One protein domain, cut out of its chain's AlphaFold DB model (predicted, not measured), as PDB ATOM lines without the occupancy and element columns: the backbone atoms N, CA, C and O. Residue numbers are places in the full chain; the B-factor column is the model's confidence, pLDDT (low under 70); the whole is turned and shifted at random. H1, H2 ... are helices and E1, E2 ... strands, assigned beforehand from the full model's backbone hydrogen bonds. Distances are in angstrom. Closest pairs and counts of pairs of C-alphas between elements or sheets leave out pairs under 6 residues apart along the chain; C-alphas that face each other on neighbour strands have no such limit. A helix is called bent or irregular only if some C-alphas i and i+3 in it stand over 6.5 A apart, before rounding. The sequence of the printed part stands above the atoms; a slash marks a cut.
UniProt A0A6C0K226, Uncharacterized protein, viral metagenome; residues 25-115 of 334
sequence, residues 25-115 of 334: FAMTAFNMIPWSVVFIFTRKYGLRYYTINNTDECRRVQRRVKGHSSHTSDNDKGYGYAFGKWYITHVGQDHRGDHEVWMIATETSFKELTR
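This is residues 25 to 115 of the 334 residues of an uncharacterized protein of viral metagenome (UniProt A0A6C0K226). What would one see first? A twisted wall of five antiparallel strands has H3 crossing one face and the short H4 over the same face, two layers in all; H2 sits beside the edge strand E1, and residues 25 to 35, with H1, stick out as a free arm. What is it made of? The printed part has 91 residues, with named elements in the order H1 H2 E1 H3 E2 E3 E4 E5 H4, a sheet order of E1 E5 E4 E3 E2, and a mixed class of helices and strands. How large is it? It is only just compact, close to loose, with a radius of gyration of the C-alphas of 14.3 A and spans of 43 by 29 by 21 A.

Where are the strands? E1 is residues 47 to 52, E2 69 to 72, E3 78 to 84, E4 87 to 93, 19.3 A long, and E5 99 to 106, 21.4 A long. Where are the helices? H1 is residues 25 to 32, beginning at C-alpha 25 (113.255, 145.117, 94.689), and H2 is 35 to 45, 16.6 A long. H3 is 55 to 68, 20.2 A long and irregular, with C-alphas 64 and 67 7.4 A apart; H4 is 107 to 114, ending at C-alpha 114 (134.711, 128.523, 64.777).

How do the strands pair? E2 E3 E4 E5 form a meander, each strand the antiparallel neighbour of the one before, with N 79 and O 71 at 2.8 A, N 82 and O 89 at 2.8 A, and N 90 and O 102 at 2.8 A. E1 is antiparallel to E5, at 165 degrees, with N 50 and O 103 at 2.7 A. Which helices are on the sheet? H3, at a height of 7.5 A, runs only just across the strands, at 60.4 degrees to E3 on the local plane; its closest C-alphas to E3 are Lys 66 and Gly 78, 4.0 A. H4, at a height of 8.0 A on the same face, runs along E5 at 24 degrees on the local plane, and touches H3, about perpendicular at 77 degrees, closest at the C-alphas of Val 61 and Leu 113, 5.3 A. H2 only grazes the sheet, its Phe 39 and Arg 48 of E1 being the closest C-alphas, 6.5 A. How are the helix backbones? Every O i to N i+4 pair is within hydrogen-bond range in H1 and H4, against 8 of 10 in H3 and 3 of 7 in H2, which has 6 of 8 O i to N i+3 pairs.

How far does it reach? The two C-alphas farthest apart, of Phe 25 and Asn 75, are 44.2 A apart. Is it whole? The printed part has no cut, and the links are tight. Where is confidence low? Residues 35 to 36, 74 to 76 and 95 to 97 are under 70; the mean pLDDT of the printed part is 83.0.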
ATOM      1  N   PHE A  25     112.594 143.925  95.215       78.94
ATOM      2  CA  PHE A  25     113.255 145.117  94.689       78.94
ATOM      3  C   PHE A  25     114.624 144.792  94.078       78.94
ATOM      4  O   PHE A  25     114.925 145.259  92.983       78.94
ATOM      5  N   ALA A  26     115.421 143.938  94.729       72.06
ATOM      6  CA  ALA A  26     116.713 143.495  94.208       72.06
ATOM      7  C   ALA A  26     116.571 142.751  92.871       72.06
ATOM      8  O   ALA A  26     117.304 143.049  91.934       72.06
ATOM      9  N   MET A  27     115.589 141.854  92.742       72.06
ATOM     10  CA  MET A  27     115.320 141.135  91.489       72.06
ATOM     11  C   MET A  27     114.842 142.078  90.377       72.06
ATOM     12  O   MET A  27     115.248 141.939  89.224       72.06
ATOM     13  N   THR A  28     114.028 143.080  90.717       74.94
ATOM     14  CA  THR A  28     113.553 144.083  89.748       74.94
ATOM     15  C   THR A  28     114.695 144.986  89.276       74.94
ATOM     16  O   THR A  28     114.845 145.214  88.078       74.94
ATOM     17  N   ALA A  29     115.543 145.444  90.199       72.75
ATOM     18  CA  ALA A  29     116.728 146.237  89.883       72.75
ATOM     19  C   ALA A  29     117.742 145.437  89.049       72.75
ATOM     20  O   ALA A  29     118.288 145.963  88.085       72.75
ATOM     21  N   PHE A  30     117.943 144.154  89.364       72.75
ATOM     22  CA  PHE A  30     118.819 143.250  88.614       72.75
ATOM     23  C   PHE A  30     118.329 143.024  87.175       72.75
ATOM     24  O   PHE A  30     119.132 143.022  86.245       72.75
ATOM     25  N   ASN A  31     117.012 142.923  86.977       70.06
ATOM     26  CA  ASN A  31     116.403 142.809  85.648       70.06
ATOM     27  C   ASN A  31     116.390 144.134  84.863       70.06
ATOM     28  O   ASN A  31     116.281 144.112  83.639       70.06
ATOM     29  N   MET A  32     116.506 145.284  85.540       74.75
ATOM     30  CA  MET A  32     116.613 146.602  84.901       74.75
ATOM     31  C   MET A  32     118.028 146.943  84.426       74.75
ATOM     32  O   MET A  32     118.183 147.879  83.640       74.75
ATOM     33  N   ILE A  33     119.060 146.217  84.873       73.81
ATOM     34  CA  ILE A  33     120.415 146.407  84.353       73.81
ATOM     35  C   ILE A  33     120.419 145.922  82.899       73.81
ATOM     36  O   ILE A  33     120.207 144.732  82.652       73.81
ATOM     37  N   PRO A  34     120.689 146.797  81.912       74.38
ATOM     38  CA  PRO A  34     120.859 146.351  80.544       74.38
ATOM     39  C   PRO A  34     122.180 145.591  80.495       74.38
ATOM     40  O   PRO A  34     123.253 146.190  80.445       74.38
ATOM     41  N   TRP A  35     122.111 144.260  80.548       69.88
ATOM     42  CA  TRP A  35     123.274 143.366  80.550       69.88
ATOM     43  C   TRP A  35     124.239 143.634  79.388       69.88
ATOM     44  O   TRP A  35     125.443 143.427  79.518       69.88
ATOM     45  N   SER A  36     123.742 144.205  78.290       68.62
ATOM     46  CA  SER A  36     124.541 144.707  77.172       68.62
ATOM     47  C   SER A  36     125.568 145.781  77.569       68.62
ATOM     48  O   SER A  36     126.660 145.805  77.005       68.62
ATOM     49  N   VAL A  37     125.281 146.629  78.564       77.62
ATOM     50  CA  VAL A  37     126.192 147.688  79.038       77.62
ATOM     51  C   VAL A  37     127.419 147.101  79.729       77.62
ATOM     52  O   VAL A  37     128.524 147.606  79.537       77.62
ATOM     53  N   VAL A  38     127.266 145.992  80.461       78.38
ATOM     54  CA  VAL A  38     128.400 145.282  81.080       78.38
ATOM     55  C   VAL A  38     129.404 144.857  80.003       78.38
ATOM     56  O   VAL A  38     130.611 145.026  80.178       78.38
ATOM     57  N   PHE A  39     128.915 144.412  78.842       78.19
ATOM     58  CA  PHE A  39     129.771 143.992  77.733       78.19
ATOM     59  C   PHE A  39     130.455 145.144  76.982       78.19
ATOM     60  O   PHE A  39     131.499 144.939  76.360       78.19
ATOM     61  N   ILE A  40     129.946 146.377  77.088       80.88
ATOM     62  CA  ILE A  40     130.645 147.565  76.572       80.88
ATOM     63  C   ILE A  40     131.947 147.790  77.354       80.88
ATOM     64  O   ILE A  40     132.982 148.086  76.754       80.88
ATOM     65  N   PHE A  41     131.927 147.597  78.676       81.06
ATOM     66  CA  PHE A  41     133.120 147.733  79.515       81.06
ATOM     67  C   PHE A  41     134.093 146.561  79.344       81.06
ATOM     68  O   PHE A  41     135.305 146.779  79.265       81.06
ATOM     69  N   THR A  42     133.592 145.326  79.223       83.12
ATOM     70  CA  THR A  42     134.461 144.150  79.028       83.12
ATOM     71  C   THR A  42     135.123 144.112  77.648       83.12
ATOM     72  O   THR A  42     136.197 143.523  77.511       83.12
ATOM     73  N   ARG A  43     134.595 144.857  76.662       82.25
ATOM     74  CA  ARG A  43     135.238 145.048  75.351       82.25
ATOM     75  C   ARG A  43     136.658 145.609  75.453       82.25
ATOM     76  O   ARG A  43     137.507 145.221  74.652       82.25
ATOM     77  N   LYS A  44     136.952 146.475  76.436       85.75
ATOM     78  CA  LYS A  44     138.314 147.011  76.663       85.75
ATOM     79  C   LYS A  44     139.322 145.905  77.003       85.75
ATOM     80  O   LYS A  44     140.503 146.045  76.710       85.75
ATOM     81  N   TYR A  45     138.843 144.806  77.576       86.00
ATOM     82  CA  TYR A  45     139.632 143.631  77.941       86.00
ATOM     83  C   TYR A  45     139.587 142.534  76.863       86.00
ATOM     84  O   TYR A  45     140.013 141.411  77.106       86.00
ATOM     85  N   GLY A  46     139.057 142.841  75.671       87.25
ATOM     86  CA  GLY A  46     139.000 141.914  74.539       87.25
ATOM     87  C   GLY A  46     137.885 140.869  74.614       87.25
ATOM     88  O   GLY A  46     137.749 140.089  73.674       87.25
ATOM     89  N   LEU A  47     137.068 140.869  75.672       89.19
ATOM     90  CA  LEU A  47     135.909 139.988  75.804       89.19
ATOM     91  C   LEU A  47     134.713 140.572  75.053       89.19
ATOM     92  O   LEU A  47     134.391 141.753  75.184       89.19
ATOM     93  N   ARG A  48     134.048 139.733  74.266       91.12
ATOM     94  CA  ARG A  48     132.836 140.080  73.525       91.12
ATOM     95  C   ARG A  48     131.787 138.999  73.722       91.12
ATOM     96  O   ARG A  48     132.116 137.848  73.999       91.12
ATOM     97  N   TYR A  49     130.534 139.403  73.581       89.56
ATOM     98  CA  TYR A  49     129.396 138.502  73.547       89.56
ATOM     99  C   TYR A  49     129.050 138.194  72.084       89.56
ATOM    100  O   TYR A  49     128.895 139.115  71.281       89.56
ATOM    101  N   TYR A  50     128.980 136.909  71.752       90.31
ATOM    102  CA  TYR A  50     128.693 136.364  70.433       90.31
ATOM    103  C   TYR A  50     127.436 135.498  70.504       90.31
ATOM    104  O   TYR A  50     127.266 134.714  71.440       90.31
ATOM    105  N   THR A  51     126.606 135.604  69.473       90.31
ATOM    106  CA  THR A  51     125.455 134.729  69.244       90.31
ATOM    107  C   THR A  51     125.656 134.061  67.895       90.31
ATOM    108  O   THR A  51     125.829 134.746  66.885       90.31
ATOM    109  N   ILE A  52     125.689 132.733  67.890       90.81
ATOM    110  CA  ILE A  52     125.884 131.920  66.695       90.81
ATOM    111  C   ILE A  52     124.585 131.161  66.445       90.81
ATOM    112  O   ILE A  52     124.168 130.353  67.275       90.81
ATOM    113  N   ASN A  53     123.988 131.419  65.282       86.00
ATOM    114  CA  ASN A  53     122.753 130.769  64.825       86.00
ATOM    115  C   ASN A  53     122.992 129.881  63.599       86.00
ATOM    116  O   ASN A  53     122.076 129.231  63.108       86.00
ATOM    117  N   ASN A  54     124.212 129.886  63.055       86.94
ATOM    118  CA  ASN A  54     124.566 129.035  61.934       86.94
ATOM    119  C   ASN A  54     124.833 127.616  62.452       86.94
ATOM    120  O   ASN A  54     125.767 127.400  63.227       86.94
ATOM    121  N   THR A  55     124.043 126.652  61.983       81.75
ATOM    122  CA  THR A  55     124.109 125.241  62.375       81.75
ATOM    123  C   THR A  55     125.517 124.648  62.261       81.75
ATOM    124  O   THR A  55     125.944 123.919  63.161       81.75
ATOM    125  N   ASP A  56     126.278 124.994  61.221       82.56
ATOM    126  CA  ASP A  56     127.627 124.458  60.998       82.56
ATOM    127  C   ASP A  56     128.649 125.037  61.982       82.56
ATOM    128  O   ASP A  56     129.500 124.321  62.515       82.56
ATOM    129  N   GLU A  57     128.557 126.335  62.283       85.69
ATOM    130  CA  GLU A  57     129.370 126.976  63.323       85.69
ATOM    131  C   GLU A  57     129.028 126.432  64.709       85.69
ATOM    132  O   GLU A  57     129.932 126.060  65.463       85.69
ATOM    133  N   CYS A  58     127.740 126.286  65.021       87.88
ATOM    134  CA  CYS A  58     127.277 125.704  66.276       87.88
ATOM    135  C   CYS A  58     127.833 124.289  66.474       87.88
ATOM    136  O   CYS A  58     128.365 123.967  67.538       87.88
ATOM    137  N   ARG A  59     127.784 123.449  65.433       83.50
ATOM    138  CA  ARG A  59     128.328 122.083  65.466       83.50
ATOM    139  C   ARG A  59     129.852 122.061  65.619       83.50
ATOM    140  O   ARG A  59     130.375 121.197  66.330       83.50
ATOM    141  N   ARG A  60     130.580 122.998  65.000       86.50
ATOM    142  CA  ARG A  60     132.038 123.149  65.186       86.50
ATOM    143  C   ARG A  60     132.380 123.470  66.640       86.50
ATOM    144  O   ARG A  60     133.213 122.782  67.232       86.50
ATOM    145  N   VAL A  61     131.672 124.431  67.238       88.19
ATOM    146  CA  VAL A  61     131.840 124.773  68.656       88.19
ATOM    147  C   VAL A  61     131.517 123.566  69.540       88.19
ATOM    148  O   VAL A  61     132.345 123.197  70.369       88.19
ATOM    149  N   GLN A  62     130.389 122.879  69.315       88.00
ATOM    150  CA  GLN A  62     129.969 121.680  70.064       88.00
ATOM    151  C   GLN A  62     131.044 120.589  70.136       88.00
ATOM    152  O   GLN A  62     131.248 119.988  71.193       88.00
ATOM    153  N   ARG A  63     131.736 120.319  69.019       85.69
ATOM    154  CA  ARG A  63     132.804 119.305  68.965       85.69
ATOM    155  C   ARG A  63     134.042 119.732  69.750       85.69
ATOM    156  O   ARG A  63     134.667 118.889  70.390       85.69
ATOM    157  N   ARG A  64     134.399 121.020  69.713       86.31
ATOM    158  CA  ARG A  64     135.590 121.556  70.393       86.31
ATOM    159  C   ARG A  64     135.392 121.717  71.897       86.31
ATOM    160  O   ARG A  64     136.319 121.482  72.665       86.31
ATOM    161  N   VAL A  65     134.182 122.059  72.337       87.12
ATOM    162  CA  VAL A  65     133.904 122.299  73.762       87.12
ATOM    163  C   VAL A  65     133.525 121.043  74.547       87.12
ATOM    164  O   VAL A  65     133.383 121.129  75.762       87.12
ATOM    165  N   LYS A  66     133.429 119.875  73.891       82.44
ATOM    166  CA  LYS A  66     133.015 118.598  74.506       82.44
ATOM    167  C   LYS A  66     133.772 118.231  75.790       82.44
ATOM    168  O   LYS A  66     133.184 117.686  76.711       82.44
ATOM    169  N   GLY A  67     135.070 118.537  75.865       80.44
ATOM    170  CA  GLY A  67     135.902 118.202  77.030       80.44
ATOM    171  C   GLY A  67     135.643 119.085  78.253       80.44
ATOM    172  O   GLY A  67     136.082 118.756  79.347       80.44
ATOM    173  N   HIS A  68     134.935 120.200  78.065       82.69
ATOM    174  CA  HIS A  68     134.722 121.230  79.079       82.69
ATOM    175  C   HIS A  68     133.242 121.602  79.243       82.69
ATOM    176  O   HIS A  68     132.939 122.599  79.897       82.69
ATOM    177  N   SER A  69     132.330 120.853  78.616       86.25
ATOM    178  CA  SER A  69     130.886 121.077  78.672       86.25
ATOM    179  C   SER A  69     130.239 120.380  79.864       86.25
ATOM    180  O   SER A  69     130.654 119.295  80.261       86.25
ATOM    181  N   SER A  70     129.175 120.979  80.398       81.19
ATOM    182  CA  SER A  70     128.412 120.458  81.532       81.19
ATOM    183  C   SER A  70     127.665 119.170  81.191       81.19
ATOM    184  O   SER A  70     127.454 118.333  82.066       81.19
ATOM    185  N   HIS A  71     127.279 119.003  79.924       79.19
ATOM    186  CA  HIS A  71     126.686 117.780  79.401       79.19
ATOM    187  C   HIS A  71     127.392 117.370  78.116       79.19
ATOM    188  O   HIS A  71     127.733 118.204  77.282       79.19
ATOM    189  N   THR A  72     127.571 116.073  77.922       76.31
ATOM    190  CA  THR A  72     128.017 115.491  76.655       76.31
ATOM    191  C   THR A  72     126.951 114.515  76.197       76.31
ATOM    192  O   THR A  72     126.511 113.680  76.987       76.31
ATOM    193  N   SER A  73     126.501 114.632  74.950       71.25
ATOM    194  CA  SER A  73     125.575 113.653  74.382       71.25
ATOM    195  C   SER A  73     126.315 112.392  73.932       71.25
ATOM    196  O   SER A  73     127.522 112.419  73.693       71.25
ATOM    197  N   ASP A  74     125.565 111.309  73.723       53.88
ATOM    198  CA  ASP A  74     126.059 110.009  73.239       53.88
ATOM    199  C   ASP A  74     126.789 110.056  71.875       53.88
ATOM    200  O   ASP A  74     127.367 109.053  71.459       53.88
ATOM    201  N   ASN A  75     126.766 111.199  71.175       63.78
ATOM    202  CA  ASN A  75     127.446 111.443  69.896       63.78
ATOM    203  C   ASN A  75     128.732 112.293  70.049       63.78
ATOM    204  O   ASN A  75     129.144 112.944  69.088       63.78
ATOM    205  N   ASP A  76     129.333 112.355  71.244       67.81
ATOM    206  CA  ASP A  76     130.525 113.169  71.565       67.81
ATOM    207  C   ASP A  76     130.359 114.686  71.313       67.81
ATOM    208  O   ASP A  76     131.336 115.414  71.100       67.81
ATOM    209  N   LYS A  77     129.117 115.192  71.340       77.81
ATOM    210  CA  LYS A  77     128.808 116.628  71.220       77.81
ATOM    211  C   LYS A  77     128.593 117.232  72.611       77.81
ATOM    212  O   LYS A  77     127.815 116.694  73.399       77.81
ATOM    213  N   GLY A  78     129.258 118.349  72.907       79.44
ATOM    214  CA  GLY A  78     129.051 119.095  74.151       79.44
ATOM    215  C   GLY A  78     127.769 119.935  74.123       79.44
ATOM    216  O   GLY A  78     127.512 120.623  73.138       79.44
ATOM    217  N   TYR A  79     126.991 119.897  75.203       85.31
ATOM    218  CA  TYR A  79     125.751 120.651  75.420       85.31
ATOM    219  C   TYR A  79     125.767 121.373  76.773       85.31
ATOM    220  O   TYR A  79     126.495 120.999  77.696       85.31
ATOM    221  N   GLY A  80     124.920 122.394  76.906       88.25
ATOM    222  CA  GLY A  80     124.831 123.207  78.113       88.25
ATOM    223  C   GLY A  80     126.006 124.173  78.227       88.25
ATOM    224  O   GLY A  80     126.459 124.730  77.228       88.25
ATOM    225  N   TYR A  81     126.493 124.399  79.445       90.62
ATOM    226  CA  TYR A  81     127.554 125.372  79.698       90.62
ATOM    227  C   TYR A  81     128.932 124.744  79.522       90.62
ATOM    228  O   TYR A  81     129.195 123.688  80.085       90.62
ATOM    229  N   ALA A  82     129.834 125.407  78.805       90.88
ATOM    230  CA  ALA A  82     131.234 125.025  78.720       90.88
ATOM    231  C   ALA A  82     132.161 126.192  79.070       90.88
ATOM    232  O   ALA A  82     131.928 127.333  78.661       90.88
ATOM    233  N   PHE A  83     133.226 125.884  79.809       90.94
ATOM    234  CA  PHE A  83     134.177 126.866  80.327       90.94
ATOM    235  C   PHE A  83     135.582 126.567  79.812       90.94
ATOM    236  O   PHE A  83     136.131 125.501  80.071       90.94
ATOM    237  N   GLY A  84     136.177 127.519  79.101       89.00
ATOM    238  CA  GLY A  84     137.574 127.472  78.691       89.00
ATOM    239  C   GLY A  84     138.365 128.652  79.239       89.00
ATOM    240  O   GLY A  84     137.817 129.578  79.835       89.00
ATOM    241  N   LYS A  85     139.679 128.651  78.996       83.25
ATOM    242  CA  LYS A  85     140.612 129.667  79.519       83.25
ATOM    243  C   LYS A  85     140.230 131.109  79.142       83.25
ATOM    244  O   LYS A  85     140.560 132.031  79.879       83.25
ATOM    245  N   TRP A  86     139.525 131.292  78.024       90.94
ATOM    246  CA  TRP A  86     139.125 132.599  77.485       90.94
ATOM    247  C   TRP A  86     137.743 132.592  76.826       90.94
ATOM    248  O   TRP A  86     137.454 133.433  75.968       90.94
ATOM    249  N   TYR A  87     136.891 131.642  77.219       92.06
ATOM    250  CA  TYR A  87     135.503 131.604  76.788       92.06
ATOM    251  C   TYR A  87     134.586 130.983  77.845       92.06
ATOM    252  O   TYR A  87     134.967 130.066  78.569       92.06
ATOM    253  N   ILE A  88     133.348 131.461  77.879       91.88
ATOM    254  CA  ILE A  88     132.211 130.815  78.530       91.88
ATOM    255  C   ILE A  88     131.143 130.703  77.461       91.88
ATOM    256  O   ILE A  88     130.775 131.708  76.856       91.88
ATOM    257  N   THR A  89     130.661 129.496  77.199       93.19
ATOM    258  CA  THR A  89     129.656 129.279  76.162       93.19
ATOM    259  C   THR A  89     128.499 128.459  76.692       93.19
ATOM    260  O   THR A  89     128.694 127.564  77.505       93.19
ATOM    261  N   HIS A  90     127.300 128.753  76.218       92.38
ATOM    262  CA  HIS A  90     126.122 127.926  76.387       92.38
ATOM    263  C   HIS A  90     125.715 127.400  75.015       92.38
ATOM    264  O   HIS A  90     125.509 128.179  74.086       92.38
ATOM    265  N   VAL A  91     125.636 126.081  74.889       90.44
ATOM    266  CA  VAL A  91     125.166 125.393  73.691       90.44
ATOM    267  C   VAL A  91     123.779 124.840  73.987       90.44
ATOM    268  O   VAL A  91     123.633 123.928  74.805       90.44
ATOM    269  N   GLY A  92     122.774 125.375  73.303       86.88
ATOM    270  CA  GLY A  92     121.382 124.973  73.443       86.88
ATOM    271  C   GLY A  92     120.722 124.630  72.113       86.88
ATOM    272  O   GLY A  92     121.353 124.592  71.053       86.88
ATOM    273  N   GLN A  93     119.426 124.363  72.201       83.69
ATOM    274  CA  GLN A  93     118.517 124.327  71.065       83.69
ATOM    275  C   GLN A  93     117.477 125.427  71.278       83.69
ATOM    276  O   GLN A  93     116.969 125.575  72.391       83.69
ATOM    277  N   ASP A  94     117.182 126.197  70.234       78.19
ATOM    278  CA  ASP A  94     116.058 127.132  70.235       78.19
ATOM    279  C   ASP A  94     114.729 126.347  70.216       78.19
ATOM    280  O   ASP A  94     114.680 125.149  69.928       78.19
ATOM    281  N   HIS A  95     113.614 127.026  70.474       66.94
ATOM    282  CA  HIS A  95     112.247 126.505  70.433       66.94
ATOM    283  C   HIS A  95     111.861 125.845  69.100       66.94
ATOM    284  O   HIS A  95     110.862 125.130  69.035       66.94
ATOM    285  N   ARG A  96     112.635 126.087  68.035       61.12
ATOM    286  CA  ARG A  96     112.473 125.482  66.705       61.12
ATOM    287  C   ARG A  96     113.297 124.208  66.498       61.12
ATOM    288  O   ARG A  96     113.164 123.582  65.454       61.12
ATOM    289  N   GLY A  97     114.121 123.821  67.473       65.50
ATOM    290  CA  GLY A  97     115.034 122.678  67.393       65.50
ATOM    291  C   GLY A  97     116.403 123.002  66.783       65.50
ATOM    292  O   GLY A  97     117.301 122.161  66.840       65.50
ATOM    293  N   ASP A  98     116.590 124.218  66.262       77.00
ATOM    294  CA  ASP A  98     117.863 124.687  65.711       77.00
ATOM    295  C   ASP A  98     118.905 124.897  66.818       77.00
ATOM    296  O   ASP A  98     118.584 125.306  67.935       77.00
ATOM    297  N   HIS A  99     120.174 124.614  66.520       81.88
ATOM    298  CA  HIS A  99     121.254 124.797  67.487       81.88
ATOM    299  C   HIS A  99     121.604 126.273  67.645       81.88
ATOM    300  O   HIS A  99     121.963 126.937  66.674       81.88
ATOM    301  N   GLU A 100     121.608 126.746  68.887       89.88
ATOM    302  CA  GLU A 100     122.000 128.110  69.224       89.88
ATOM    303  C   GLU A 100     123.179 128.082  70.198       89.88
ATOM    304  O   GLU A 100     123.187 127.329  71.181       89.88
ATOM    305  N   VAL A 101     124.194 128.903  69.926       91.75
ATOM    306  CA  VAL A 101     125.364 129.033  70.797       91.75
ATOM    307  C   VAL A 101     125.525 130.476  71.247       91.75
ATOM    308  O   VAL A 101     125.679 131.396  70.446       91.75
ATOM    309  N   TRP A 102     125.532 130.652  72.564       92.88
ATOM    310  CA  TRP A 102     125.719 131.930  73.236       92.88
ATOM    311  C   TRP A 102     127.102 131.915  73.861       92.88
ATOM    312  O   TRP A 102     127.371 131.071  74.712       92.88
ATOM    313  N   MET A 103     127.989 132.824  73.471       93.06
ATOM    314  CA  MET A 103     129.392 132.754  73.868       93.06
ATOM    315  C   MET A 103     129.921 134.106  74.332       93.06
ATOM    316  O   MET A 103     129.866 135.093  73.611       93.06
ATOM    317  N   ILE A 104     130.511 134.147  75.521       92.38
ATOM    318  CA  ILE A 104     131.359 135.246  75.979       92.38
ATOM    319  C   ILE A 104     132.798 134.799  75.766       92.38
ATOM    320  O   ILE A 104     133.257 133.896  76.457       92.38
ATOM    321  N   ALA A 105     133.512 135.397  74.818       93.06
ATOM    322  CA  ALA A 105     134.865 134.971  74.475       93.06
ATOM    323  C   ALA A 105     135.753 136.131  74.029       93.06
ATOM    324  O   ALA A 105     135.283 137.212  73.663       93.06
ATOM    325  N   THR A 106     137.061 135.889  74.023       92.56
ATOM    326  CA  THR A 106     137.992 136.727  73.262       92.56
ATOM    327  C   THR A 106     137.814 136.500  71.759       92.56
ATOM    328  O   THR A 106     137.335 135.452  71.330       92.56
ATOM    329  N   GLU A 107     138.202 137.472  70.928       89.81
ATOM    330  CA  GLU A 107     138.148 137.314  69.463       89.81
ATOM    331  C   GLU A 107     139.005 136.137  68.970       89.81
ATOM    332  O   GLU A 107     138.605 135.426  68.051       89.81
ATOM    333  N   THR A 108     140.147 135.893  69.613       90.19
ATOM    334  CA  THR A 108     141.024 134.757  69.315       90.19
ATOM    335  C   THR A 108     140.343 133.429  69.623       90.19
ATOM    336  O   THR A 108     140.305 132.566  68.755       90.19
ATOM    337  N   SER A 109     139.731 133.284  70.803       90.31
ATOM    338  CA  SER A 109     139.042 132.041  71.178       90.31
ATOM    339  C   SER A 109     137.779 131.798  70.361       90.31
ATOM    340  O   SER A 109     137.491 130.658  70.018       90.31
ATOM    341  N   PHE A 110     137.038 132.851  70.004       92.00
ATOM    342  CA  PHE A 110     135.899 132.715  69.099       92.00
ATOM    343  C   PHE A 110     136.339 132.177  67.731       92.00
ATOM    344  O   PHE A 110     135.776 131.192  67.255       92.00
ATOM    345  N   LYS A 111     137.373 132.777  67.119       90.94
ATOM    346  CA  LYS A 111     137.925 132.314  65.835       90.94
ATOM    347  C   LYS A 111     138.454 130.888  65.929       90.94
ATOM    348  O   LYS A 111     138.145 130.080  65.068       90.94
ATOM    349  N   GLU A 112     139.186 130.552  66.984       89.81
ATOM    350  CA  GLU A 112     139.692 129.195  67.218       89.81
ATOM    351  C   GLU A 112     138.558 128.167  67.324       89.81
ATOM    352  O   GLU A 112     138.640 127.095  66.733       89.81
ATOM    353  N   LEU A 113     137.466 128.506  68.018       87.31
ATOM    354  CA  LEU A 113     136.312 127.622  68.183       87.31
ATOM    355  C   LEU A 113     135.449 127.506  66.922       87.31
ATOM    356  O   LEU A 113     134.789 126.481  66.742       87.31
ATOM    357  N   THR A 114     135.504 128.485  66.019       89.06
ATOM    358  CA  THR A 114     134.711 128.523  64.777       89.06
ATOM    359  C   THR A 114     135.507 128.204  63.510       89.06
ATOM    360  O   THR A 114     134.894 127.968  62.477       89.06
ATOM    361  N   ARG A 115     136.846 128.115  63.573       86.19
ATOM    362  CA  ARG A 115     137.710 127.852  62.407       86.19
ATOM    363  C   ARG A 115     137.371 126.531  61.725       86.19
ATOM    364  O   ARG A 115     137.145 125.529  62.412       86.19
TER     365      ARG A 115